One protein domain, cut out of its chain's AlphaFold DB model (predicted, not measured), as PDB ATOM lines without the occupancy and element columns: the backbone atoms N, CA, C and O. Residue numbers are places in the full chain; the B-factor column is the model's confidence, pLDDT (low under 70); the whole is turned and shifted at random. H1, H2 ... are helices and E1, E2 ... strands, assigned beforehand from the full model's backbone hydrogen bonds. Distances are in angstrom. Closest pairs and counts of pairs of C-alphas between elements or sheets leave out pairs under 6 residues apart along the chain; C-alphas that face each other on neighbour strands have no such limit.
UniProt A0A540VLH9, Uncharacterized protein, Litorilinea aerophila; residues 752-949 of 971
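This is residues 752 to 949 of the 971 residues of an uncharacterized protein of Litorilinea aerophila (UniProt A0A540VLH9). Two strongly twisted sheets lie face to face as a sandwich, four strands E1, E8, E3, E4 against three strands E7, E2, E9, and a small sheet of E5 and E6 lies beyond one end of it. Short helices H1 and H2 and the long stretches before and after them lie off the side where E9 is the edge, H3 grazes the four-stranded sheet near E5 and E6, and H4 packs on the three-stranded sheet near its other end. The printed part has 198 residues, along the chain H1 H2 E1 E2 E3 E4 E5 H3 E6 E7 E8 E9 H4, with neighbour strands antiparallel. The class is mixed, helices and strands, with under half of the residues in named elements. The whole is compact, with a radius of gyration of the C-alphas of 17.1 A and spans of 54 by 37 by 33 A.

The largest sheet runs E1 (residues 814 to 822), E8 (918 to 926), E3 (838 to 845), E4 (850 to 857). N 818 and O 922 are 2.9 A apart, N 844 and O 923 2.8 A; in the hairpin E3 and E4, N 841 and O 854 are 2.8 A apart. The second sheet runs E7 (905 to 914), E2 (826 to 836), E9 (932 to 941), with N 828 to O 912 at 2.9 A and N 831 to O 938 at 3.0 A. The two form a sandwich, two sheets face to face; the parts that face each other are 9.3 A centre to centre, and the strands of the one stand at 21 degrees to those of the other. E7 bends by 55 degrees at residue 910 and E9 by 57 degrees at residue 935. H4 (942 to 946) is on the second sheet at a height of 7.8 A, only just over E9, where 3 of its C-alphas fall. H3 (886 to 892) only grazes the largest sheet; C-alphas 838 and 886 are the closest to E3, 6.1 A apart. E5 (863 to 867) and E6 (897 to 901) pair with N 866 to O 898 at 3.0 A. H1 (770 to 773) and H2 (779 to 783) touch only at the corner, C-alphas 773 and 779 being closest at 4.6 A. Every O i to N i+4 pair is within hydrogen-bond range in H2, H3 and H4; H1 is too short for one.

H1 begins at C-alpha 770 (103.435, 101.047, 70.369). E2 is longest, 28.8 A; E9 measures 26.1 A, E1 26.0 A, E8 25.5 A and E7 25.1 A. H4 ends at C-alpha 946 (92.703, 94.066, 99.177).

C-alphas 875 and 916, the two farthest apart, are 55.4 A from each other. The printed part has no cut; the links H2 to E1 and E5 to H3 are long. Mean pLDDT of the printed part is 88.6, and residue 775 is under 70.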
ATOM      1  N   ARG A 752      91.193 105.343  86.112       92.25
ATOM      2  CA  ARG A 752      92.146 104.852  87.125       92.25
ATOM      3  C   ARG A 752      93.431 104.272  86.542       92.25
ATOM      4  O   ARG A 752      94.363 104.002  87.302       92.25
ATOM      5  N   PHE A 753      93.497 104.102  85.221       93.62
ATOM      6  CA  PHE A 753      94.668 103.577  84.520       93.62
ATOM      7  C   PHE A 753      95.331 104.641  83.642       93.62
ATOM      8  O   PHE A 753      94.754 105.136  82.665       93.62
ATOM      9  N   PHE A 754      96.573 104.977  83.982       93.25
ATOM     10  CA  PHE A 754      97.313 106.101  83.419       93.25
ATOM     11  C   PHE A 754      98.462 105.616  82.538       93.25
ATOM     12  O   PHE A 754      99.367 104.931  83.010       93.25
ATOM     13  N   SER A 755      98.442 105.999  81.264       90.88
ATOM     14  CA  SER A 755      99.483 105.639  80.300       90.88
ATOM     15  C   SER A 755     100.708 106.563  80.397       90.88
ATOM     16  O   SER A 755     100.594 107.705  80.857       90.88
ATOM     17  N   PRO A 756     101.884 106.110  79.930       90.81
ATOM     18  CA  PRO A 756     103.067 106.947  79.795       90.81
ATOM     19  C   PRO A 756     102.825 108.208  78.971       90.81
ATOM     20  O   PRO A 756     102.124 108.206  77.959       90.81
ATOM     21  N   SER A 757     103.453 109.300  79.398       85.81
ATOM     22  CA  SER A 757     103.340 110.588  78.719       85.81
ATOM     23  C   SER A 757     103.942 110.535  77.317       85.81
ATOM     24  O   SER A 757     105.128 110.253  77.138       85.81
ATOM     25  N   SER A 758     103.155 110.933  76.319       81.12
ATOM     26  CA  SER A 758     103.585 110.997  74.918       81.12
ATOM     27  C   SER A 758     104.487 112.198  74.592       81.12
ATOM     28  O   SER A 758     105.038 112.294  73.494       81.12
ATOM     29  N   SER A 759     104.666 113.122  75.540       79.31
ATOM     30  CA  SER A 759     105.327 114.416  75.322       79.31
ATOM     31  C   SER A 759     106.784 114.329  74.856       79.31
ATOM     32  O   SER A 759     107.234 115.238  74.158       79.31
ATOM     33  N   ILE A 760     107.503 113.256  75.208       82.69
ATOM     34  CA  ILE A 760     108.920 113.058  74.859       82.69
ATOM     35  C   ILE A 760     109.168 112.053  73.732       82.69
ATOM     36  O   ILE A 760     110.313 111.899  73.311       82.69
ATOM     37  N   LEU A 761     108.124 111.397  73.214       85.62
ATOM     38  CA  LEU A 761     108.266 110.340  72.202       85.62
ATOM     39  C   LEU A 761     108.947 110.836  70.924       85.62
ATOM     40  O   LEU A 761     109.701 110.103  70.296       85.62
ATOM     41  N   ALA A 762     108.718 112.098  70.560       84.88
ATOM     42  CA  ALA A 762     109.336 112.726  69.397       84.88
ATOM     43  C   ALA A 762     110.836 113.026  69.579       84.88
ATOM     44  O   ALA A 762     111.523 113.300  68.599       84.88
ATOM     45  N   PHE A 763     111.332 113.030  70.819       88.31
ATOM     46  CA  PHE A 763     112.648 113.570  71.176       88.31
ATOM     47  C   PHE A 763     113.622 112.516  71.693       88.31
ATOM     48  O   PHE A 763     114.830 112.739  71.635       88.31
ATOM     49  N   ASN A 764     113.114 111.407  72.232       88.56
ATOM     50  CA  ASN A 764     113.927 110.408  72.906       88.56
ATOM     51  C   ASN A 764     114.070 109.134  72.052       88.56
ATOM     52  O   ASN A 764     113.087 108.406  71.911       88.56
ATOM     53  N   PRO A 765     115.270 108.811  71.533       88.69
ATOM     54  CA  PRO A 765     115.493 107.568  70.795       88.69
ATOM     55  C   PRO A 765     115.354 106.315  71.673       88.69
ATOM     56  O   PRO A 765     115.061 105.237  71.167       88.69
ATOM     57  N   ASN A 766     115.526 106.425  72.991       91.00
ATOM     58  CA  ASN A 766     115.480 105.276  73.900       91.00
ATOM     59  C   ASN A 766     114.051 104.898  74.326       91.00
ATOM     60  O   ASN A 766     113.889 104.050  75.201       91.00
ATOM     61  N   ILE A 767     113.023 105.519  73.738       90.75
ATOM     62  CA  ILE A 767     111.618 105.180  73.971       90.75
ATOM     63  C   ILE A 767     110.973 104.831  72.631       90.75
ATOM     64  O   ILE A 767     110.909 105.658  71.724       90.75
ATOM     65  N   VAL A 768     110.476 103.602  72.519       89.75
ATOM     66  CA  VAL A 768     109.794 103.092  71.326       89.75
ATOM     67  C   VAL A 768     108.295 103.013  71.630       89.75
ATOM     68  O   VAL A 768     107.894 102.182  72.445       89.75
ATOM     69  N   PRO A 769     107.438 103.860  71.042       87.56
ATOM     70  CA  PRO A 769     106.003 103.766  71.269       87.56
ATOM     71  C   PRO A 769     105.367 102.628  70.467       87.56
ATOM     72  O   PRO A 769     105.776 102.332  69.345       87.56
ATOM     73  N   SER A 770     104.302 102.049  71.017       84.19
ATOM     74  CA  SER A 770     103.435 101.047  70.369       84.19
ATOM     75  C   SER A 770     102.993 101.422  68.949       84.19
ATOM     76  O   SER A 770     102.942 100.564  68.070       84.19
ATOM     77  N   SER A 771     102.765 102.708  68.671       78.00
ATOM     78  CA  SER A 771     102.397 103.192  67.336       78.00
ATOM     79  C   SER A 771     103.402 102.873  66.238       78.00
ATOM     80  O   SER A 771     103.007 102.745  65.079       78.00
ATOM     81  N   TYR A 772     104.684 102.724  66.586       80.19
ATOM     82  CA  TYR A 772     105.717 102.297  65.647       80.19
ATOM     83  C   TYR A 772     105.363 100.942  65.014       80.19
ATOM     84  O   TYR A 772     105.595 100.742  63.820       80.19
ATOM     85  N   TYR A 773     104.739 100.057  65.799       79.94
ATOM     86  CA  TYR A 773     104.322  98.709  65.418       79.94
ATOM     87  C   TYR A 773     102.886  98.624  64.876       79.94
ATOM     88  O   TYR A 773     102.488  97.579  64.372       79.94
ATOM     89  N   LEU A 774     102.116  99.717  64.922       75.12
ATOM     90  CA  LEU A 774     100.730  99.775  64.427       75.12
ATOM     91  C   LEU A 774     100.591 100.447  63.055       75.12
ATOM     92  O   LEU A 774      99.478 100.681  62.577       75.12
ATOM     93  N   SER A 775     101.712 100.772  62.413       67.94
ATOM     94  CA  SER A 775     101.760 101.637  61.237       67.94
ATOM     95  C   SER A 775     102.590 101.015  60.100       67.94
ATOM     96  O   SER A 775     103.704 101.498  59.885       67.94
ATOM     97  N   PRO A 776     102.102 100.011  59.329       71.31
ATOM     98  CA  PRO A 776     100.782  99.333  59.322       71.31
ATOM     99  C   PRO A 776     100.727  98.038  60.171       71.31
ATOM    100  O   PRO A 776     101.719  97.679  60.799       71.31
ATOM    101  N   MET A 777      99.596  97.301  60.153       78.50
ATOM    102  CA  MET A 777      99.386  96.038  60.902       78.50
ATOM    103  C   MET A 777     100.535  95.033  60.755       78.50
ATOM    104  O   MET A 777     100.896  94.359  61.711       78.50
ATOM    105  N   PHE A 778     101.165  94.956  59.582       77.62
ATOM    106  CA  PHE A 778     102.295  94.060  59.345       77.62
ATOM    107  C   PHE A 778     103.478  94.276  60.291       77.62
ATOM    108  O   PHE A 778     104.241  93.346  60.542       77.62
ATOM    109  N   ARG A 779     103.623  95.473  60.865       79.75
ATOM    110  CA  ARG A 779     104.652  95.730  61.871       79.75
ATOM    111  C   ARG A 779     104.382  95.014  63.198       79.75
ATOM    112  O   ARG A 779     105.331  94.777  63.937       79.75
ATOM    113  N   LEU A 780     103.160  94.544  63.454       82.50
ATOM    114  CA  LEU A 780     102.882  93.623  64.562       82.50
ATOM    115  C   LEU A 780     103.633  92.292  64.397       82.50
ATOM    116  O   LEU A 780     104.049  91.705  65.391       82.50
ATOM    117  N   PHE A 781     103.912  91.853  63.165       81.94
ATOM    118  CA  PHE A 781     104.764  90.680  62.930       81.94
ATOM    119  C   PHE A 781     106.252  90.965  63.168       81.94
ATOM    120  O   PHE A 781     106.977  90.054  63.554       81.94
ATOM    121  N   GLN A 782     106.713  92.218  63.032       81.88
ATOM    122  CA  GLN A 782     108.060  92.591  63.493       81.88
ATOM    123  C   GLN A 782     108.163  92.445  65.006       81.88
ATOM    124  O   GLN A 782     109.161  91.933  65.504       81.88
ATOM    125  N   PHE A 783     107.121  92.875  65.724       82.50
ATOM    126  CA  PHE A 783     107.049  92.731  67.173       82.50
ATOM    127  C   PHE A 783     107.038  91.254  67.602       82.50
ATOM    128  O   PHE A 783     107.591  90.906  68.643       82.50
ATOM    129  N   PHE A 784     106.517  90.375  66.742       82.25
ATOM    130  CA  PHE A 784     106.547  88.917  66.883       82.25
ATOM    131  C   PHE A 784     107.812  88.246  66.290       82.25
ATOM    132  O   PHE A 784     107.805  87.052  66.000       82.25
ATOM    133  N   SER A 785     108.908  88.988  66.093       81.69
ATOM    134  CA  SER A 785     110.167  88.466  65.529       81.69
ATOM    135  C   SER A 785     111.391  88.923  66.329       81.69
ATOM    136  O   SER A 785     111.340  89.941  67.017       81.69
ATOM    137  N   ASP A 786     112.515  88.220  66.195       79.12
ATOM    138  CA  ASP A 786     113.831  88.639  66.709       79.12
ATOM    139  C   ASP A 786     114.632  89.459  65.676       79.12
ATOM    140  O   ASP A 786     115.827  89.708  65.834       79.12
ATOM    141  N   SER A 787     113.981  89.880  64.587       78.38
ATOM    142  CA  SER A 787     114.651  90.589  63.503       78.38
ATOM    143  C   SER A 787     115.212  91.936  63.966       78.38
ATOM    144  O   SER A 787     114.724  92.556  64.910       78.38
ATOM    145  N   LYS A 788     116.173  92.478  63.207       77.56
ATOM    146  CA  LYS A 788     116.730  93.825  63.440       77.56
ATOM    147  C   LYS A 788     115.686  94.957  63.454       77.56
ATOM    148  O   LYS A 788     115.996  96.067  63.875       77.56
ATOM    149  N   TRP A 789     114.479  94.699  62.946       77.62
ATOM    150  CA  TRP A 789     113.367  95.652  62.924       77.62
ATOM    151  C   TRP A 789     112.592  95.673  64.247       77.62
ATOM    152  O   TRP A 789     111.910  96.654  64.543       77.62
ATOM    153  N   ASN A 790     112.752  94.644  65.085       85.06
ATOM    154  CA  ASN A 790     112.265  94.663  66.452       85.06
ATOM    155  C   ASN A 790     113.192  95.504  67.349       85.06
ATOM    156  O   ASN A 790     114.114  95.002  67.991       85.06
ATOM    157  N   ARG A 791     112.909  96.808  67.423       84.88
ATOM    158  CA  ARG A 791     113.669  97.780  68.231       84.88
ATOM    159  C   ARG A 791     113.546  97.583  69.746       84.88
ATOM    160  O   ARG A 791     114.266  98.235  70.497       84.88
ATOM    161  N   LEU A 792     112.627  96.732  70.197       84.94
ATOM    162  CA  LEU A 792     112.415  96.440  71.613       84.94
ATOM    163  C   LEU A 792     113.290  95.313  72.125       84.94
ATOM    164  O   LEU A 792     113.432  95.192  73.336       84.94
ATOM    165  N   HIS A 793     113.857  94.504  71.228       85.88
ATOM    166  CA  HIS A 793     114.620  93.316  71.594       85.88
ATOM    167  C   HIS A 793     113.842  92.318  72.477       85.88
ATOM    168  O   HIS A 793     114.413  91.596  73.290       85.88
ATOM    169  N   MET A 794     112.520  92.288  72.314       89.62
ATOM    170  CA  MET A 794     111.603  91.390  73.009       89.62
ATOM    171  C   MET A 794     110.529  90.944  72.018       89.62
ATOM    172  O   MET A 794     109.885  91.787  71.391       89.62
ATOM    173  N   ILE A 795     110.331  89.635  71.872       89.88
ATOM    174  CA  ILE A 795     109.249  89.067  71.065       89.88
ATOM    175  C   ILE A 795     107.952  89.195  71.860       89.88
ATOM    176  O   ILE A 795     107.872  88.736  72.995       89.88
ATOM    177  N   THR A 796     106.929  89.801  71.268       88.88
ATOM    178  CA  THR A 796     105.595  89.918  71.872       88.88
ATOM    179  C   THR A 796     104.527  89.616  70.815       88.88
ATOM    180  O   THR A 796     104.661  90.062  69.672       88.88
ATOM    181  N   PRO A 797     103.466  88.858  71.149       83.94
ATOM    182  CA  PRO A 797     102.383  88.510  70.227       83.94
ATOM    183  C   PRO A 797     101.454  89.699  69.935       83.94
ATOM    184  O   PRO A 797     100.315  89.765  70.390       83.94
ATOM    185  N   GLY A 798     101.938  90.654  69.141       81.81
ATOM    186  CA  GLY A 798     101.165  91.829  68.741       81.81
ATOM    187  C   GLY A 798     100.720  92.666  69.947       81.81
ATOM    188  O   GLY A 798     101.525  92.966  70.822       81.81
ATOM    189  N   LEU A 799      99.440  93.050  69.993       86.25
ATOM    190  CA  LEU A 799      98.848  93.788  71.122       86.25
ATOM    191  C   LEU A 799      98.198  92.878  72.184       86.25
ATOM    192  O   LEU A 799      97.487  93.369  73.066       86.25
ATOM    193  N   PHE A 800      98.396  91.561  72.094       88.19
ATOM    194  CA  PHE A 800      97.729  90.600  72.967       88.19
ATOM    195  C   PHE A 800      98.018  90.893  74.448       88.19
ATOM    196  O   PHE A 800      99.162  91.108  74.846       88.19
ATOM    197  N   GLY A 801      96.961  90.914  75.263       86.81
ATOM    198  CA  GLY A 801      97.046  91.177  76.701       86.81
ATOM    199  C   GLY A 801      97.210  92.651  77.096       86.81
ATOM    200  O   GLY A 801      97.212  92.947  78.286       86.81
ATOM    201  N   THR A 802      97.323  93.591  76.155       89.69
ATOM    202  CA  THR A 802      97.242  95.028  76.490       89.69
ATOM    203  C   THR A 802      95.798  95.420  76.817       89.69
ATOM    204  O   THR A 802      94.875  94.823  76.285       89.69
ATOM    205  N   ILE A 803      95.590  96.412  77.681       88.06
ATOM    206  CA  ILE A 803      94.288  96.993  78.056       88.06
ATOM    207  C   ILE A 803      93.846  98.111  77.104       88.06
ATOM    208  O   ILE A 803      92.656  98.259  76.821       88.06
ATOM    209  N   LYS A 804      94.791  98.956  76.673       80.62
ATOM    210  CA  LYS A 804      94.515 100.132  75.820       80.62
ATOM    211  C   LYS A 804      95.130 100.027  74.422       80.62
ATOM    212  O   LYS A 804      95.092 101.002  73.679       80.62
ATOM    213  N   GLY A 805      95.828  98.935  74.099       79.12
ATOM    214  CA  GLY A 805      96.604  98.825  72.852       79.12
ATOM    215  C   GLY A 805      97.802  99.782  72.753       79.12
ATOM    216  O   GLY A 805      98.531  99.760  71.763       79.12
ATOM    217  N   SER A 806      98.034 100.609  73.780       81.50
ATOM    218  CA  SER A 806      99.060 101.649  73.812       81.50
ATOM    219  C   SER A 806     100.055 101.403  74.939       81.50
ATOM    220  O   SER A 806      99.722 101.493  76.116       81.50
ATOM    221  N   PHE A 807     101.311 101.191  74.566       88.19
ATOM    222  CA  PHE A 807     102.445 101.052  75.477       88.19
ATOM    223  C   PHE A 807     103.660 101.840  74.973       88.19
ATOM    224  O   PHE A 807     103.710 102.276  73.814       88.19
ATOM    225  N   ILE A 808     104.658 101.989  75.841       92.06
ATOM    226  CA  ILE A 808     106.028 102.333  75.451       92.06
ATOM    227  C   ILE A 808     106.936 101.150  75.748       92.06
ATOM    228  O   ILE A 808     106.730 100.423  76.717       92.06
ATOM    229  N   GLY A 809     107.971 100.978  74.945       92.31
ATOM    230  CA  GLY A 809     109.087 100.135  75.308       92.31
ATOM    231  C   GLY A 809     110.362 100.935  75.502       92.31
ATOM    232  O   GLY A 809     110.582 101.983  74.889       92.31
ATOM    233  N   VAL A 810     111.172 100.435  76.421       94.12
ATOM    234  CA  VAL A 810     112.325 101.108  77.000       94.12
ATOM    235  C   VAL A 810     113.520 100.151  76.915       94.12
ATOM    236  O   VAL A 810     113.889  99.520  77.908       94.12
ATOM    237  N   PRO A 811     114.110  99.980  75.715       91.00
ATOM    238  CA  PRO A 811     115.169  98.996  75.481       91.00
ATOM    239  C   PRO A 811     116.515  99.374  76.112       91.00
ATOM    240  O   PRO A 811     117.430  98.566  76.112       91.00
ATOM    241  N   ARG A 812     116.680 100.610  76.601       91.12
ATOM    242  CA  ARG A 812     117.946 101.154  77.121       91.12
ATOM    243  C   ARG A 812     117.707 102.050  78.340       91.12
ATOM    244  O   ARG A 812     116.565 102.481  78.525       91.12
ATOM    245  N   PRO A 813     118.749 102.386  79.126       93.25
ATOM    246  CA  PRO A 813     118.614 103.317  80.238       93.25
ATOM    247  C   PRO A 813     118.017 104.650  79.773       93.25
ATOM    248  O   PRO A 813     118.502 105.290  78.830       93.25
ATOM    249  N   THR A 814     116.915 105.054  80.398       93.19
ATOM    250  CA  THR A 814     116.249 106.322  80.101       93.19
ATOM    251  C   THR A 814     115.204 106.663  81.155       93.19
ATOM    252  O   THR A 814     114.857 105.853  82.012       93.19
ATOM    253  N   LYS A 815     114.661 107.875  81.053       91.81
ATOM    254  CA  LYS A 815     113.633 108.387  81.950       91.81
ATOM    255  C   LYS A 815     112.298 108.531  81.226       91.81
ATOM    256  O   LYS A 815     112.231 109.156  80.169       91.81
ATOM    257  N   PHE A 816     111.223 108.046  81.837       92.75
ATOM    258  CA  PHE A 816     109.844 108.258  81.382       92.75
ATOM    259  C   PHE A 816     108.957 108.725  82.545       92.75
ATOM    260  O   PHE A 816     109.376 108.694  83.702       92.75
ATOM    261  N   ARG A 817     107.764 109.248  82.237       91.69
ATOM    262  CA  ARG A 817     106.836 109.782  83.241       91.69
ATOM    263  C   ARG A 817     105.422 109.286  83.019       91.69
ATOM    264  O   ARG A 817     105.015 109.073  81.873       91.69
ATOM    265  N   ILE A 818     104.684 109.181  84.115       93.25
ATOM    266  CA  ILE A 818     103.263 108.846  84.138       93.25
ATOM    267  C   ILE A 818     102.559 109.859  85.045       93.25
ATOM    268  O   ILE A 818     102.937 110.038  86.204       93.25
ATOM    269  N   ASP A 819     101.543 110.526  84.499       92.00
ATOM    270  CA  ASP A 819     100.780 111.556  85.203       92.00
ATOM    271  C   ASP A 819      99.526 110.902  85.807       92.00
ATOM    272  O   ASP A 819      98.573 110.583  85.093       92.00
ATOM    273  N   VAL A 820      99.529 110.681  87.122       94.12
ATOM    274  CA  VAL A 820      98.484 109.933  87.842       94.12
ATOM    275  C   VAL A 820      97.530 110.906  88.528       94.12
ATOM    276  O   VAL A 820      97.952 111.754  89.316       94.12
ATOM    277  N   LYS A 821      96.230 110.789  88.245       93.69
ATOM    278  CA  LYS A 821      95.186 111.616  88.868       93.69
ATOM    279  C   LYS A 821      94.543 110.880  90.039       93.69
ATOM    280  O   LYS A 821      93.983 109.803  89.871       93.69
ATOM    281  N   PHE A 822      94.553 111.510  91.207       92.94
ATOM    282  CA  PHE A 822      93.875 111.031  92.404       92.94
ATOM    283  C   PHE A 822      92.626 111.885  92.648       92.94
ATOM    284  O   PHE A 822      92.759 113.079  92.923       92.94
ATOM    285  N   PRO A 823      91.412 111.320  92.533       89.69
ATOM    286  CA  PRO A 823      90.175 112.099  92.607       89.69
ATOM    287  C   PRO A 823      89.763 112.465  94.035       89.69
ATOM    288  O   PRO A 823      89.022 113.422  94.219       89.69
ATOM    289  N   ALA A 824      90.235 111.727  95.040       91.69
ATOM    290  CA  ALA A 824      89.899 111.953  96.440       91.69
ATOM    291  C   ALA A 824      91.104 111.659  97.348       91.69
ATOM    292  O   ALA A 824      91.956 110.849  96.962       91.69
ATOM    293  N   PRO A 825      91.174 112.285  98.541       92.12
ATOM    294  CA  PRO A 825      92.117 111.887  99.578       92.12
ATOM    295  C   PRO A 825      91.970 110.405  99.938       92.12
ATOM    296  O   PRO A 825      90.862 109.873  99.919       92.12
ATOM    297  N   GLY A 826      93.071 109.747 100.285       93.75
ATOM    298  CA  GLY A 826      93.073 108.351 100.713       93.75
ATOM    299  C   GLY A 826      94.393 107.638 100.440       93.75
ATOM    300  O   GLY A 826      95.330 108.208  99.874       93.75
ATOM    301  N   ARG A 827      94.450 106.366 100.843       95.00
ATOM    302  CA  ARG A 827      95.576 105.468 100.581       95.00
ATOM    303  C   ARG A 827      95.334 104.699  99.284       95.00
ATOM    304  O   ARG A 827      94.336 103.990  99.155       95.00
ATOM    305  N   TYR A 828      96.259 104.819  98.340       96.19
ATOM    306  CA  TYR A 828      96.190 104.162  97.035       96.19
ATOM    307  C   TYR A 828      97.340 103.174  96.873       96.19
ATOM    308  O   TYR A 828      98.477 103.477  97.228       96.19
ATOM    309  N   ARG A 829      97.053 102.006  96.303       96.50
ATOM    310  CA  ARG A 829      98.037 101.048  95.799       96.50
ATOM    311  C   ARG A 829      98.362 101.399  94.350       96.50
ATOM    312  O   ARG A 829      97.457 101.681  93.560       96.50
ATOM    313  N   LEU A 830      99.645 101.387  94.006       96.62
ATOM    314  CA  LEU A 830     100.116 101.639  92.648       96.62
ATOM    315  C   LEU A 830     100.626 100.341  92.033       96.62
ATOM    316  O   LEU A 830     101.557  99.732  92.557       96.62
ATOM    317  N   LEU A 831     100.043  99.947  90.905       96.81
ATOM    318  CA  LEU A 831     100.460  98.767  90.155       96.81
ATOM    319  C   LEU A 831     100.945  99.200  88.772       96.81
ATOM    320  O   LEU A 831     100.182  99.778  87.999       96.81
ATOM    321  N   LEU A 832     102.209  98.932  88.452       96.06
ATOM    322  CA  LEU A 832     102.734  99.118  87.101       96.06
ATOM    323  C   LEU A 832     102.299  97.934  86.241       96.06
ATOM    324  O   LEU A 832     102.637  96.800  86.568       96.06
ATOM    325  N   ARG A 833     101.607  98.186  85.131       94.94
ATOM    326  CA  ARG A 833     101.313  97.156  84.133       94.94
ATOM    327  C   ARG A 833     102.345  97.186  83.010       94.94
ATOM    328  O   ARG A 833     102.592  98.241  82.416       94.94
ATOM    329  N   GLY A 834     102.941  96.041  82.699       93.81
ATOM    330  CA  GLY A 834     103.979  95.946  81.674       93.81
ATOM    331  C   GLY A 834     104.545  94.541  81.494       93.81
ATOM    332  O   GLY A 834     104.063  93.589  82.096       93.81
ATOM    333  N   ALA A 835     105.601  94.429  80.693       93.19
ATOM    334  CA  ALA A 835     106.413  93.221  80.586       93.19
ATOM    335  C   ALA A 835     107.867  93.595  80.882       93.19
ATOM    336  O   ALA A 835     108.525  94.279  80.096       93.19
ATOM    337  N   ALA A 836     108.338  93.202  82.060       91.44
ATOM    338  CA  ALA A 836     109.685  93.484  82.532       91.44
ATOM    339  C   ALA A 836     110.515  92.209  82.476       91.44
ATOM    340  O   ALA A 836     110.041  91.159  82.900       91.44
ATOM    341  N   THR A 837     111.742  92.309  81.972       88.62
ATOM    342  CA  THR A 837     112.716  91.213  82.016       88.62
ATOM    343  C   THR A 837     113.290  91.132  83.433       88.62
ATOM    344  O   THR A 837     112.686  90.540  84.329       88.62
ATOM    345  N   VAL A 838     114.418  91.800  83.661       88.94
ATOM    346  CA  VAL A 838     114.972  92.114  84.975       88.94
ATOM    347  C   VAL A 838     115.461  93.551  84.897       88.94
ATOM    348  O   VAL A 838     116.453  93.834  84.228       88.94
ATOM    349  N   ASN A 839     114.731  94.467  85.528       92.94
ATOM    350  CA  ASN A 839     114.952  95.899  85.369       92.94
ATOM    351  C   ASN A 839     115.126  96.595  86.720       92.94
ATOM    352  O   ASN A 839     114.367  96.350  87.662       92.94
ATOM    353  N   ALA A 840     116.097  97.501  86.777       93.75
ATOM    354  CA  ALA A 840     116.362  98.381  87.901       93.75
ATOM    355  C   ALA A 840     115.849  99.785  87.565       93.75
ATOM    356  O   ALA A 840     116.315 100.456  86.637       93.75
ATOM    357  N   LEU A 841     114.859 100.226  88.332       95.00
ATOM    358  CA  LEU A 841     114.209 101.516  88.178       95.00
ATOM    359  C   LEU A 841     114.360 102.330  89.458       95.00
ATOM    360  O   LEU A 841     114.332 101.808  90.569       95.00
ATOM    361  N   GLU A 842     114.408 103.641  89.313       95.50
ATOM    362  CA  GLU A 842     114.174 104.564  90.413       95.50
ATOM    363  C   GLU A 842     112.871 105.321  90.161       95.50
ATOM    364  O   GLU A 842     112.729 106.016  89.152       95.50
ATOM    365  N   MET A 843     111.911 105.174  91.075       95.12
ATOM    366  CA  MET A 843     110.627 105.864  91.028       95.12
ATOM    367  C   MET A 843     110.677 107.108  91.915       95.12
ATOM    368  O   MET A 843     110.989 107.017  93.105       95.12
ATOM    369  N   ARG A 844     110.327 108.268  91.352       93.81
ATOM    370  CA  ARG A 844     110.269 109.554  92.058       93.81
ATOM    371  C   ARG A 844     108.947 110.270  91.816       93.81
ATOM    372  O   ARG A 844     108.488 110.349  90.681       93.81
ATOM    373  N   ALA A 845     108.363 110.837  92.865       91.88
ATOM    374  CA  ALA A 845     107.215 111.734  92.777       91.88
ATOM    375  C   ALA A 845     107.328 112.841  93.834       91.88
ATOM    376  O   ALA A 845     106.892 112.686  94.976       91.88
ATOM    377  N   SER A 846     107.882 113.993  93.446       87.25
ATOM    378  CA  SER A 846     108.168 115.119  94.352       87.25
ATOM    379  C   SER A 846     106.917 115.652  95.058       87.25
ATOM    380  O   SER A 846     106.958 115.971  96.242       87.25
ATOM    381  N   SER A 847     105.770 115.665  94.367       85.81
ATOM    382  CA  SER A 847     104.470 116.080  94.935       85.81
ATOM    383  C   SER A 847     103.942 115.178  96.063       85.81
ATOM    384  O   SER A 847     103.031 115.577  96.792       85.81
ATOM    385  N   LEU A 848     104.505 113.973  96.191       87.56
ATOM    386  CA  LEU A 848     104.212 112.989  97.231       87.56
ATOM    387  C   LEU A 848     105.440 112.712  98.115       87.56
ATOM    388  O   LEU A 848     105.392 111.801  98.932       87.56
ATOM    389  N   GLN A 849     106.538 113.465  97.938       87.50
ATOM    390  CA  GLN A 849     107.825 113.255  98.620       87.50
ATOM    391  C   GLN A 849     108.332 111.805  98.525       87.50
ATOM    392  O   GLN A 849     108.950 111.275  99.446       87.50
ATOM    393  N   LEU A 850     108.066 111.155  97.392       89.69
ATOM    394  CA  LEU A 850     108.392 109.753  97.167       89.69
ATOM    395  C   LEU A 850     109.669 109.635  96.337       89.69
ATOM    396  O   LEU A 850     109.747 110.189  95.241       89.69
ATOM    397  N   GLN A 851     110.631 108.859  96.823       93.38
ATOM    398  CA  GLN A 851     111.794 108.402  96.068       93.38
ATOM    399  C   GLN A 851     112.120 106.981  96.520       93.38
ATOM    400  O   GLN A 851     112.383 106.751  97.700       93.38
ATOM    401  N   ARG A 852     112.052 106.014  95.603       92.38
ATOM    402  CA  ARG A 852     112.216 104.598  95.939       92.38
ATOM    403  C   ARG A 852     112.854 103.816  94.785       92.38
ATOM    404  O   ARG A 852     112.405 103.969  93.646       92.38
ATOM    405  N   PRO A 853     113.845 102.946  95.053       94.00
ATOM    406  CA  PRO A 853     114.297 101.964  94.076       94.00
ATOM    407  C   PRO A 853     113.228 100.882  93.875       94.00
ATOM    408  O   PRO A 853     112.618 100.394  94.829       94.00
ATOM    409  N   VAL A 854     112.998 100.508  92.625       93.25
ATOM    410  CA  VAL A 854     112.030  99.498  92.207       93.25
ATOM    411  C   VAL A 854     112.758  98.497  91.323       93.25
ATOM    412  O   VAL A 854     113.324  98.866  90.297       93.25
ATOM    413  N   THR A 855     112.705  97.225  91.700       91.31
ATOM    414  CA  THR A 855     113.210  96.131  90.872       91.31
ATOM    415  C   THR A 855     112.026  95.392  90.279       91.31
ATOM    416  O   THR A 855     111.168  94.905  91.016       91.31
ATOM    417  N   LEU A 856     111.979  95.309  88.955       91.62
ATOM    418  CA  LEU A 856     110.982  94.522  88.238       91.62
ATOM    419  C   LEU A 856     111.632  93.224  87.775       91.62
ATOM    420  O   LEU A 856     112.696  93.261  87.159       91.62
ATOM    421  N   LYS A 857     111.003  92.085  88.060       86.38
ATOM    422  CA  LYS A 857     111.473  90.769  87.622       86.38
ATOM    423  C   LYS A 857     110.307  89.971  87.062       86.38
ATOM    424  O   LYS A 857     109.278  89.861  87.727       86.38
ATOM    425  N   ALA A 858     110.488  89.423  85.865       81.19
ATOM    426  CA  ALA A 858     109.536  88.521  85.235       81.19
ATOM    427  C   ALA A 858     109.195  87.329  86.139       81.19
ATOM    428  O   ALA A 858     110.088  86.689  86.704       81.19
ATOM    429  N   GLN A 859     107.910  86.989  86.214       81.75
ATOM    430  CA  GLN A 859     107.483  85.690  86.724       81.75
ATOM    431  C   GLN A 859     107.719  84.586  85.671       81.75
ATOM    432  O   GLN A 859     107.408  84.803  84.493       81.75
ATOM    433  N   PRO A 860     108.224  83.399  86.066       80.88
ATOM    434  CA  PRO A 860     108.377  82.265  85.153       80.88
ATOM    435  C   PRO A 860     107.072  81.926  84.412       80.88
ATOM    436  O   PRO A 860     105.997  81.888  85.016       80.88
ATOM    437  N   GLY A 861     107.151  81.696  83.098       82.31
ATOM    438  CA  GLY A 861     106.001  81.401  82.239       82.31
ATOM    439  C   GLY A 861     105.188  82.621  81.791       82.31
ATOM    440  O   GLY A 861     104.340  82.485  80.912       82.31
ATOM    441  N   TRP A 862     105.411  83.810  82.360       86.38
ATOM    442  CA  TRP A 862     104.802  85.059  81.873       86.38
ATOM    443  C   TRP A 862     105.715  85.779  80.885       86.38
ATOM    444  O   TRP A 862     105.248  86.344  79.896       86.38
ATOM    445  N   LEU A 863     107.020  85.734  81.143       89.56
ATOM    446  CA  LEU A 863     108.054  86.131  80.203       89.56
ATOM    447  C   LEU A 863     109.176  85.099  80.285       89.56
ATOM    448  O   LEU A 863     109.788  84.922  81.338       89.56
ATOM    449  N   ASP A 864     109.414  84.429  79.163       90.31
ATOM    450  CA  ASP A 864     110.382  83.343  79.048       90.31
ATOM    451  C   ASP A 864     111.578  83.776  78.199       90.31
ATOM    452  O   ASP A 864     111.480  84.667  77.353       90.31
ATOM    453  N   PHE A 865     112.722  83.142  78.427       90.19
ATOM    454  CA  PHE A 865     113.978  83.461  77.760       90.19
ATOM    455  C   PHE A 865     114.442  82.245  76.973       90.19
ATOM    456  O   PHE A 865     114.457  81.143  77.511       90.19
ATOM    457  N   TYR A 866     114.824  82.440  75.718       90.69
ATOM    458  CA  TYR A 866     115.262  81.357  74.837       90.69
ATOM    459  C   TYR A 866     116.595  81.706  74.185       90.69
ATOM    460  O   TYR A 866     116.880  82.883  73.954       90.69
ATOM    461  N   ASP A 867     117.379  80.683  73.839       88.50
ATOM    462  CA  ASP A 867     118.505  80.853  72.921       88.50
ATOM    463  C   ASP A 867     117.979  81.376  71.575       88.50
ATOM    464  O   ASP A 867     116.998  80.858  71.026       88.50
ATOM    465  N   GLN A 868     118.624  82.415  71.042       85.94
ATOM    466  CA  GLN A 868     118.223  83.038  69.784       85.94
ATOM    467  C   GLN A 868     118.153  82.031  68.621       85.94
ATOM    468  O   GLN A 868     117.297  82.151  67.746       85.94
ATOM    469  N   ARG A 869     119.021  81.014  68.607       85.31
ATOM    470  CA  ARG A 869     119.081  80.004  67.537       85.31
ATOM    471  C   ARG A 869     117.911  79.029  67.588       85.31
ATOM    472  O   ARG A 869     117.540  78.467  66.560       85.31
ATOM    473  N   GLU A 870     117.332  78.834  68.768       86.62
ATOM    474  CA  GLU A 870     116.303  77.823  69.010       86.62
ATOM    475  C   GLU A 870     114.900  78.416  69.156       86.62
ATOM    476  O   GLU A 870     113.927  77.674  69.051       86.62
ATOM    477  N   VAL A 871     114.756  79.735  69.345       83.31
ATOM    478  CA  VAL A 871     113.484  80.388  69.716       83.31
ATOM    479  C   VAL A 871     112.310  80.116  68.760       83.31
ATOM    480  O   VAL A 871     111.159  80.124  69.199       83.31
ATOM    481  N   PHE A 872     112.560  79.823  67.480       81.62
ATOM    482  CA  PHE A 872     111.519  79.471  66.495       81.62
ATOM    483  C   PHE A 872     111.408  77.968  66.203       81.62
ATOM    484  O   PHE A 872     110.630  77.566  65.338       81.62
ATOM    485  N   THR A 873     112.167  77.131  66.904       80.50
ATOM    486  CA  THR A 873     112.112  75.673  66.755       80.50
ATOM    487  C   THR A 873     111.020  75.070  67.637       80.50
ATOM    488  O   THR A 873     110.656  75.613  68.682       80.50
ATOM    489  N   SER A 874     110.505  73.908  67.236       76.25
ATOM    490  CA  SER A 874     109.501  73.162  68.004       76.25
ATOM    491  C   SER A 874     110.045  72.551  69.300       76.25
ATOM    492  O   SER A 874     109.257  72.201  70.172       76.25
ATOM    493  N   GLN A 875     111.370  72.431  69.439       80.00
ATOM    494  CA  GLN A 875     112.041  71.817  70.592       80.00
ATOM    495  C   GLN A 875     112.602  72.841  71.589       80.00
ATOM    496  O   GLN A 875     113.285  72.460  72.535       80.00
ATOM    497  N   ARG A 876     112.320  74.137  71.395       86.69
ATOM    498  CA  ARG A 876     112.823  75.211  72.258       86.69
ATOM    499  C   ARG A 876     112.469  74.970  73.727       86.69
ATOM    500  O   ARG A 876     111.328  74.633  74.051       86.69
ATOM    501  N   THR A 877     113.417  75.226  74.621       87.38
ATOM    502  CA  THR A 877     113.196  75.159  76.072       87.38
ATOM    503  C   THR A 877     113.516  76.502  76.724       87.38
ATOM    504  O   THR A 877     114.472  77.164  76.315       87.38
ATOM    505  N   PRO A 878     112.698  76.965  77.687       89.44
ATOM    506  CA  PRO A 878     112.962  78.218  78.373       89.44
ATOM    507  C   PRO A 878     114.177  78.074  79.299       89.44
ATOM    508  O   PRO A 878     114.315  77.086  80.024       89.44
ATOM    509  N   LEU A 879     115.042  79.082  79.293       86.88
ATOM    510  CA  LEU A 879     116.200  79.186  80.171       86.88
ATOM    511  C   LEU A 879     115.765  79.523  81.604       86.88
ATOM    512  O   LEU A 879     114.902  80.373  81.832       86.88
ATOM    513  N   ASP A 880     116.417  78.898  82.584       84.31
ATOM    514  CA  ASP A 880     116.216  79.201  84.002       84.31
ATOM    515  C   ASP A 880     116.959  80.489  84.395       84.31
ATOM    516  O   ASP A 880     118.117  80.477  84.822       84.31
ATOM    517  N   ILE A 881     116.265  81.620  84.266       78.88
ATOM    518  CA  ILE A 881     116.803  82.950  84.582       78.88
ATOM    519  C   ILE A 881     117.079  83.187  86.065       78.88
ATOM    520  O   ILE A 881     117.686  84.196  86.418       78.88
ATOM    521  N   SER A 882     116.624  82.306  86.964       79.69
ATOM    522  CA  SER A 882     116.904  82.468  88.397       79.69
ATOM    523  C   SER A 882     118.398  82.367  88.715       79.69
ATOM    524  O   SER A 882     118.836  82.884  89.741       79.69
ATOM    525  N   ARG A 883     119.169  81.763  87.803       83.94
ATOM    526  CA  ARG A 883     120.613  81.533  87.908       83.94
ATOM    527  C   ARG A 883     121.472  82.699  87.430       83.94
ATOM    528  O   ARG A 883     122.681  82.637  87.611       83.94
ATOM    529  N   TYR A 884     120.867  83.719  86.826       83.25
ATOM    530  CA  TYR A 884     121.576  84.854  86.249       83.25
ATOM    531  C   TYR A 884     121.320  86.126  87.058       83.25
ATOM    532  O   TYR A 884     120.204  86.398  87.521       83.25
ATOM    533  N   THR A 885     122.362  86.929  87.206       85.56
ATOM    534  CA  THR A 885     122.296  88.291  87.732       85.56
ATOM    535  C   THR A 885     121.777  89.268  86.671       85.56
ATOM    536  O   THR A 885     121.705  88.952  85.482       85.56
ATOM    537  N   LEU A 886     121.401  90.482  87.094       84.38
ATOM    538  CA  LEU A 886     120.962  91.538  86.173       84.38
ATOM    539  C   LEU A 886     122.053  91.862  85.140       84.38
ATOM    540  O   LEU A 886     121.747  91.964  83.956       84.38
ATOM    541  N   GLU A 887     123.306  91.968  85.588       86.38
ATOM    542  CA  GLU A 887     124.473  92.300  84.760       86.38
ATOM    543  C   GLU A 887     124.801  91.194  83.746       86.38
ATOM    544  O   GLU A 887     125.133  91.482  82.599       86.38
ATOM    545  N   GLU A 888     124.659  89.921  84.128       87.38
ATOM    546  CA  GLU A 888     124.838  88.796  83.201       87.38
ATOM    547  C   GLU A 888     123.753  88.782  82.120       87.38
ATOM    548  O   GLU A 888     124.056  88.592  80.942       87.38
ATOM    549  N   LEU A 889     122.490  89.038  82.484       84.69
ATOM    550  CA  LEU A 889     121.402  89.133  81.505       84.69
ATOM    551  C   LEU A 889     121.593  90.312  80.540       84.69
ATOM    552  O   LEU A 889     121.319  90.152  79.351       84.69
ATOM    553  N   GLU A 890     122.130  91.444  81.004       86.50
ATOM    554  CA  GLU A 890     122.451  92.591  80.140       86.50
ATOM    555  C   GLU A 890     123.496  92.266  79.070       86.50
ATOM    556  O   GLU A 890     123.458  92.831  77.979       86.50
ATOM    557  N   GLN A 891     124.435  91.365  79.362       87.62
ATOM    558  CA  GLN A 891     125.447  90.948  78.389       87.62
ATOM    559  C   GLN A 891     124.884  89.967  77.353       87.62
ATOM    560  O   GLN A 891     125.352  89.928  76.213       87.62
ATOM    561  N   LEU A 892     123.881  89.177  77.744       87.00
ATOM    562  CA  LEU A 892     123.286  88.138  76.904       87.00
ATOM    563  C   LEU A 892     122.149  88.671  76.024       87.00
ATOM    564  O   LEU A 892     121.965  88.194  74.900       87.00
ATOM    565  N   ILE A 893     121.398  89.667  76.497       84.75
ATOM    566  CA  ILE A 893     120.299  90.286  75.754       84.75
ATOM    567  C   ILE A 893     120.842  91.502  74.984       84.75
ATOM    568  O   ILE A 893     121.456  92.379  75.582       84.75
ATOM    569  N   PRO A 894     120.605  91.633  73.667       71.44
ATOM    570  CA  PRO A 894     119.726  90.815  72.827       71.44
ATOM    571  C   PRO A 894     120.465  89.834  71.907       71.44
ATOM    572  O   PRO A 894     119.919  89.429  70.887       71.44
ATOM    573  N   THR A 895     121.741  89.557  72.178       82.31
ATOM    574  CA  THR A 895     122.658  88.938  71.205       82.31
ATOM    575  C   THR A 895     122.694  87.415  71.256       82.31
ATOM    576  O   THR A 895     122.973  86.790  70.239       82.31
ATOM    577  N   GLN A 896     122.462  86.819  72.424       86.38
ATOM    578  CA  GLN A 896     122.473  85.365  72.631       86.38
ATOM    579  C   GLN A 896     121.108  84.864  73.097       86.38
ATOM    580  O   GLN A 896     120.678  83.776  72.720       86.38
ATOM    581  N   ILE A 897     120.419  85.677  73.900       88.81
ATOM    582  CA  ILE A 897     119.126  85.345  74.486       88.81
ATOM    583  C   ILE A 897     118.064  86.319  73.984       88.81
ATOM    584  O   ILE A 897     118.279  87.534  73.935       88.81
ATOM    585  N   VAL A 898     116.889  85.775  73.677       88.69
ATOM    586  CA  VAL A 898     115.696  86.537  73.309       88.69
ATOM    587  C   VAL A 898     114.621  86.358  74.377       88.69
ATOM    588  O   VAL A 898     114.268  85.237  74.744       88.69
ATOM    589  N   ALA A 899     114.084  87.478  74.861       90.88
ATOM    590  CA  ALA A 899     112.929  87.503  75.750       90.88
ATOM    591  C   ALA A 899     111.626  87.370  74.946       90.88
ATOM    592  O   ALA A 899     111.421  88.103  73.974       90.88
ATOM    593  N   VAL A 900     110.733  86.481  75.372       90.81
ATOM    594  CA  VAL A 900     109.401  86.263  74.793       90.81
ATOM    595  C   VAL A 900     108.346  86.604  75.842       90.81
ATOM    596  O   VAL A 900     108.229  85.935  76.866       90.81
ATOM    597  N   ASN A 901     107.574  87.656  75.586       92.31
ATOM    598  CA  ASN A 901     106.453  88.073  76.419       92.31
ATOM    599  C   ASN A 901     105.219  87.214  76.111       92.31
ATOM    600  O   ASN A 901     104.655  87.311  75.021       92.31
ATOM    601  N   ASN A 902     104.783  86.408  77.078       89.06
ATOM    602  CA  ASN A 902     103.572  85.597  76.968       89.06
ATOM    603  C   ASN A 902     102.342  86.288  77.574       89.06
ATOM    604  O   ASN A 902     101.222  85.929  77.198       89.06
ATOM    605  N   ARG A 903     102.532  87.236  78.511       89.69
ATOM    606  CA  ARG A 903     101.457  87.977  79.193       89.69
ATOM    607  C   ARG A 903     101.968  89.232  79.920       89.69
ATOM    608  O   ARG A 903     103.015  89.209  80.569       89.69
ATOM    609  N   TYR A 904     101.171  90.301  79.890       91.00
ATOM    610  CA  TYR A 904     101.405  91.521  80.674       91.00
ATOM    611  C   TYR A 904     101.172  91.284  82.172       91.00
ATOM    612  O   TYR A 904     100.193  90.658  82.558       91.00
ATOM    613  N   GLN A 905     102.058  91.815  83.013       91.56
ATOM    614  CA  GLN A 905     102.086  91.620  84.467       91.56
ATOM    615  C   GLN A 905     101.752  92.909  85.217       91.56
ATOM    616  O   GLN A 905     102.012  94.006  84.719       91.56
ATOM    617  N   TYR A 906     101.251  92.763  86.448       93.94
ATOM    618  CA  TYR A 906     101.143  93.846  87.425       93.94
ATOM    619  C   TYR A 906     102.285  93.770  88.439       93.94
ATOM    620  O   TYR A 906     102.392  92.808  89.198       93.94
ATOM    621  N   PHE A 907     103.106  94.812  88.496       94.88
ATOM    622  CA  PHE A 907     104.171  94.960  89.482       94.88
ATOM    623  C   PHE A 907     103.733  95.931  90.581       94.88
ATOM    624  O   PHE A 907     103.408  97.086  90.294       94.88
ATOM    625  N   ASP A 908     103.728  95.478  91.836       94.62
ATOM    626  CA  ASP A 908     103.375  96.320  92.985       94.62
ATOM    627  C   ASP A 908     104.490  97.338  93.272       94.62
ATOM    628  O   ASP A 908     105.605  96.982  93.663       94.62
ATOM    629  N   LEU A 909     104.187  98.624  93.084       94.75
ATOM    630  CA  LEU A 909     105.096  99.737  93.374       94.75
ATOM    631  C   LEU A 909     104.995 100.212  94.838       94.75
ATOM    632  O   LEU A 909     105.795 101.038  95.292       94.75
ATOM    633  N   GLY A 910     104.040  99.673  95.597       93.62
ATOM    634  CA  GLY A 910     103.710 100.025  96.973       93.62
ATOM    635  C   GLY A 910     102.460 100.898  97.094       93.62
ATOM    636  O   GLY A 910     101.714 101.129  96.140       93.62
ATOM    637  N   THR A 911     102.227 101.395  98.311       94.25
ATOM    638  CA  THR A 911     101.114 102.305  98.616       94.25
ATOM    639  C   THR A 911     101.585 103.743  98.770       94.25
ATOM    640  O   THR A 911     102.642 103.981  99.351       94.25
ATOM    641  N   VAL A 912     100.762 104.691  98.332       93.75
ATOM    642  CA  VAL A 912     100.954 106.132  98.525       93.75
ATOM    643  C   VAL A 912      99.766 106.732  99.271       93.75
ATOM    644  O   VAL A 912      98.617 106.353  99.037       93.75
ATOM    645  N   GLU A 913     100.041 107.678 100.163       93.06
ATOM    646  CA  GLU A 913      99.014 108.458 100.852       93.06
ATOM    647  C   GLU A 913      98.819 109.802 100.156       93.06
ATOM    648  O   GLU A 913      99.775 110.515  99.838       93.06
ATOM    649  N   VAL A 914      97.560 110.141  99.889       92.25
ATOM    650  CA  VAL A 914      97.188 111.357  99.171       92.25
ATOM    651  C   VAL A 914      96.242 112.176 100.041       92.25
ATOM    652  O   VAL A 914      95.146 111.730 100.360       92.25
ATOM    653  N   ASN A 915      96.636 113.404 100.392       88.25
ATOM    654  CA  ASN A 915      95.868 114.240 101.333       88.25
ATOM    655  C   ASN A 915      94.749 115.058 100.664       88.25
ATOM    656  O   ASN A 915      93.902 115.632 101.339       88.25
ATOM    657  N   SER A 916      94.771 115.182  99.338       88.19
ATOM    658  CA  SER A 916      93.828 116.004  98.571       88.19
ATOM    659  C   SER A 916      93.759 115.537  97.127       88.19
ATOM    660  O   SER A 916      94.762 115.052  96.597       88.19
ATOM    661  N   ALA A 917      92.601 115.729  96.489       87.06
ATOM    662  CA  ALA A 917      92.436 115.485  95.063       87.06
ATOM    663  C   ALA A 917      93.501 116.263  94.273       87.06
ATOM    664  O   ALA A 917      93.597 117.488  94.386       87.06
ATOM    665  N   ARG A 918      94.349 115.548  93.529       88.56
ATOM    666  CA  ARG A 918      95.508 116.125  92.837       88.56
ATOM    667  C   ARG A 918      95.990 115.227  91.706       88.56
ATOM    668  O   ARG A 918      95.734 114.027  91.702       88.56
ATOM    669  N   THR A 919      96.776 115.795  90.800       88.75
ATOM    670  CA  THR A 919      97.601 115.027  89.860       88.75
ATOM    671  C   THR A 919      99.015 114.934  90.422       88.75
ATOM    672  O   THR A 919      99.611 115.970  90.716       88.75
ATOM    673  N   ALA A 920      99.553 113.725  90.574       91.06
ATOM    674  CA  ALA A 920     100.960 113.509  90.894       91.06
ATOM    675  C   ALA A 920     101.710 113.031  89.647       91.06
ATOM    676  O   ALA A 920     101.213 112.193  88.895       91.06
ATOM    677  N   ILE A 921     102.915 113.555  89.443       91.19
ATOM    678  CA  ILE A 921     103.789 113.158  88.337       91.19
ATOM    679  C   ILE A 921     104.793 112.144  88.880       91.19
ATOM    680  O   ILE A 921     105.570 112.472  89.781       91.19
ATOM    681  N   PHE A 922     104.767 110.929  88.335       92.94
ATOM    682  CA  PHE A 922     105.734 109.881  88.643       92.94
ATOM    683  C   PHE A 922     106.793 109.836  87.552       92.94
ATOM    684  O   PHE A 922     106.478 109.594  86.387       92.94
ATOM    685  N   TYR A 923     108.049 110.040  87.930       92.94
ATOM    686  CA  TYR A 923     109.205 109.823  87.075       92.94
ATOM    687  C   TYR A 923     109.812 108.457  87.370       92.94
ATOM    688  O   TYR A 923     110.107 108.137  88.520       92.94
ATOM    689  N   PHE A 924     110.035 107.681  86.318       94.38
ATOM    690  CA  PHE A 924     110.730 106.404  86.367       94.38
ATOM    691  C   PHE A 924     112.053 106.556  85.629       94.38
ATOM    692  O   PHE A 924     112.071 106.891  84.442       94.38
ATOM    693  N   ASN A 925     113.156 106.344  86.336       94.62
ATOM    694  CA  ASN A 925     114.501 106.361  85.780       94.62
ATOM    695  C   ASN A 925     115.023 104.926  85.678       94.62
ATOM    696  O   ASN A 925     115.341 104.318  86.698       94.62
ATOM    697  N   LYS A 926     115.079 104.388  84.460       94.94
ATOM    698  CA  LYS A 926     115.613 103.055  84.184       94.94
ATOM    699  C   LYS A 926     117.127 103.105  84.081       94.94
ATOM    700  O   LYS A 926     117.654 103.880  83.283       94.94
ATOM    701  N   GLN A 927     117.793 102.274  84.874       93.94
ATOM    702  CA  GLN A 927     119.248 102.277  85.027       93.94
ATOM    703  C   GLN A 927     119.931 101.177  84.203       93.94
ATOM    704  O   GLN A 927     121.075 101.356  83.803       93.94
ATOM    705  N   ASP A 928     119.216 100.089  83.914       92.44
ATOM    706  CA  ASP A 928     119.724  98.907  83.213       92.44
ATOM    707  C   ASP A 928     119.555  98.979  81.681       92.44
ATOM    708  O   ASP A 928     118.800  99.810  81.155       92.44
ATOM    709  N   SER A 929     120.203  98.066  80.958       90.88
ATOM    710  CA  SER A 929     120.106  97.889  79.497       90.88
ATOM    711  C   SER A 929     119.156  96.771  79.053       90.88
ATOM    712  O   SER A 929     119.000  96.553  77.854       90.88
ATOM    713  N   ASN A 930     118.461  96.107  79.978       91.19
ATOM    714  CA  ASN A 930     117.526  95.036  79.638       91.19
ATOM    715  C   ASN A 930     116.195  95.588  79.082       91.19
ATOM    716  O   ASN A 930     115.706  96.610  79.557       91.19
ATOM    717  N   PRO A 931     115.535  94.938  78.114       92.06
ATOM    718  CA  PRO A 931     114.244  95.389  77.593       92.06
ATOM    719  C   PRO A 931     113.133  95.483  78.646       92.06
ATOM    720  O   PRO A 931     112.961  94.578  79.464       92.06
ATOM    721  N   LEU A 932     112.341  96.556  78.580       94.06
ATOM    722  CA  LEU A 932     111.152  96.777  79.410       94.06
ATOM    723  C   LEU A 932     109.998  97.300  78.549       94.06
ATOM    724  O   LEU A 932     110.171  98.272  77.818       94.06
ATOM    725  N   LEU A 933     108.812  96.711  78.683       94.00
ATOM    726  CA  LEU A 933     107.554  97.252  78.168       94.00
ATOM    727  C   LEU A 933     106.724  97.829  79.312       94.00
ATOM    728  O   LEU A 933     106.533  97.174  80.334       94.00
ATOM    729  N   VAL A 934     106.189  99.033  79.120       94.56
ATOM    730  CA  VAL A 934     105.328  99.721  80.087       94.56
ATOM    731  C   VAL A 934     104.047 100.158  79.400       94.56
ATOM    732  O   VAL A 934     104.068 100.972  78.475       94.56
ATOM    733  N   GLU A 935     102.923  99.643  79.880       93.00
ATOM    734  CA  GLU A 935     101.605 100.042  79.400       93.00
ATOM    735  C   GLU A 935     101.048 101.226  80.200       93.00
ATOM    736  O   GLU A 935     100.514 102.180  79.631       93.00
ATOM    737  N   GLY A 936     101.208 101.196  81.523       94.75
ATOM    738  CA  GLY A 936     100.698 102.242  82.400       94.75
ATOM    739  C   GLY A 936     100.762 101.891  83.879       94.75
ATOM    740  O   GLY A 936     101.324 100.869  84.271       94.75
ATOM    741  N   VAL A 937     100.183 102.760  84.703       96.44
ATOM    742  CA  VAL A 937     100.015 102.556  86.147       96.44
ATOM    743  C   VAL A 937      98.533 102.562  86.488       96.44
ATOM    744  O   VAL A 937      97.814 103.501  86.141       96.44
ATOM    745  N   LEU A 938      98.095 101.531  87.204       96.62
ATOM    746  CA  LEU A 938      96.807 101.490  87.882       96.62
ATOM    747  C   LEU A 938      96.956 102.105  89.276       96.62
ATOM    748  O   LEU A 938      97.767 101.642  90.080       96.62
ATOM    749  N   ALA A 939      96.155 103.131  89.561       96.31
ATOM    750  CA  ALA A 939      96.002 103.687  90.901       96.31
ATOM    751  C   ALA A 939      94.641 103.277  91.483       96.31
ATOM    752  O   ALA A 939      93.601 103.856  91.152       96.31
ATOM    753  N   ILE A 940      94.660 102.282  92.363       95.88
ATOM    754  CA  ILE A 940      93.471 101.688  92.986       95.88
ATOM    755  C   ILE A 940      93.476 101.994  94.493       95.88
ATOM    756  O   ILE A 940      94.545 101.951  95.105       95.88
ATOM    757  N   PRO A 941      92.342 102.356  95.125       96.00
ATOM    758  CA  PRO A 941      92.293 102.493  96.581       96.00
ATOM    759  C   PRO A 941      92.752 101.195  97.255       96.00
ATOM    760  O   PRO A 941      92.360 100.108  96.834       96.00
ATOM    761  N   ASP A 942      93.593 101.292  98.286       95.62
ATOM    762  CA  ASP A 942      94.231 100.102  98.872       95.62
ATOM    763  C   ASP A 942      93.203  99.136  99.482       95.62
ATOM    764  O   ASP A 942      93.321  97.923  99.328       95.62
ATOM    765  N   GLU A 943      92.138  99.668 100.086       94.25
ATOM    766  CA  GLU A 943      91.021  98.866 100.598       94.25
ATOM    767  C   GLU A 943      90.288  98.109  99.485       94.25
ATOM    768  O   GLU A 943      89.950  96.938  99.652       94.25
ATOM    769  N   THR A 944      90.072  98.759  98.337       94.56
ATOM    770  CA  THR A 944      89.456  98.129  97.163       94.56
ATOM    771  C   THR A 944      90.357  97.030  96.619       94.56
ATOM    772  O   THR A 944      89.873  95.941  96.355       94.56
ATOM    773  N   TYR A 945      91.666  97.275  96.516       95.00
ATOM    774  CA  TYR A 945      92.632  96.285  96.036       95.00
ATOM    775  C   TYR A 945      92.703  95.031  96.915       95.00
ATOM    776  O   TYR A 945      92.809  93.920  96.399       95.00
ATOM    777  N   GLN A 946      92.649  95.192  98.239       93.69
ATOM    778  CA  GLN A 946      92.703  94.066  99.177       93.69
ATOM    779  C   GLN A 946      91.448  93.184  99.130       93.69
ATOM    780  O   GLN A 946      91.536  92.004  99.453       93.69
ATOM    781  N   ARG A 947      90.300  93.751  98.741       94.31
ATOM    782  CA  ARG A 947      89.005  93.059  98.636       94.31
ATOM    783  C   ARG A 947      88.595  92.779  97.186       94.31
ATOM    784  O   ARG A 947      87.434  92.465  96.941       94.31
ATOM    785  N   LEU A 948      89.496  92.995  96.227       93.75
ATOM    786  CA  LEU A 948      89.170  92.865  94.814       93.75
ATOM    787  C   LEU A 948      89.099  91.386  94.443       93.75
ATOM    788  O   LEU A 948      90.130  90.732  94.297       93.75
ATOM    789  N   ASP A 949      87.878  90.917  94.238       93.12
ATOM    790  CA  ASP A 949      87.568  89.605  93.688       93.12
ATOM    791  C   ASP A 949      86.888  89.750  92.321       93.12
ATOM    792  O   ASP A 949      86.557  90.854  91.872       93.12
TER     793      ASP A 949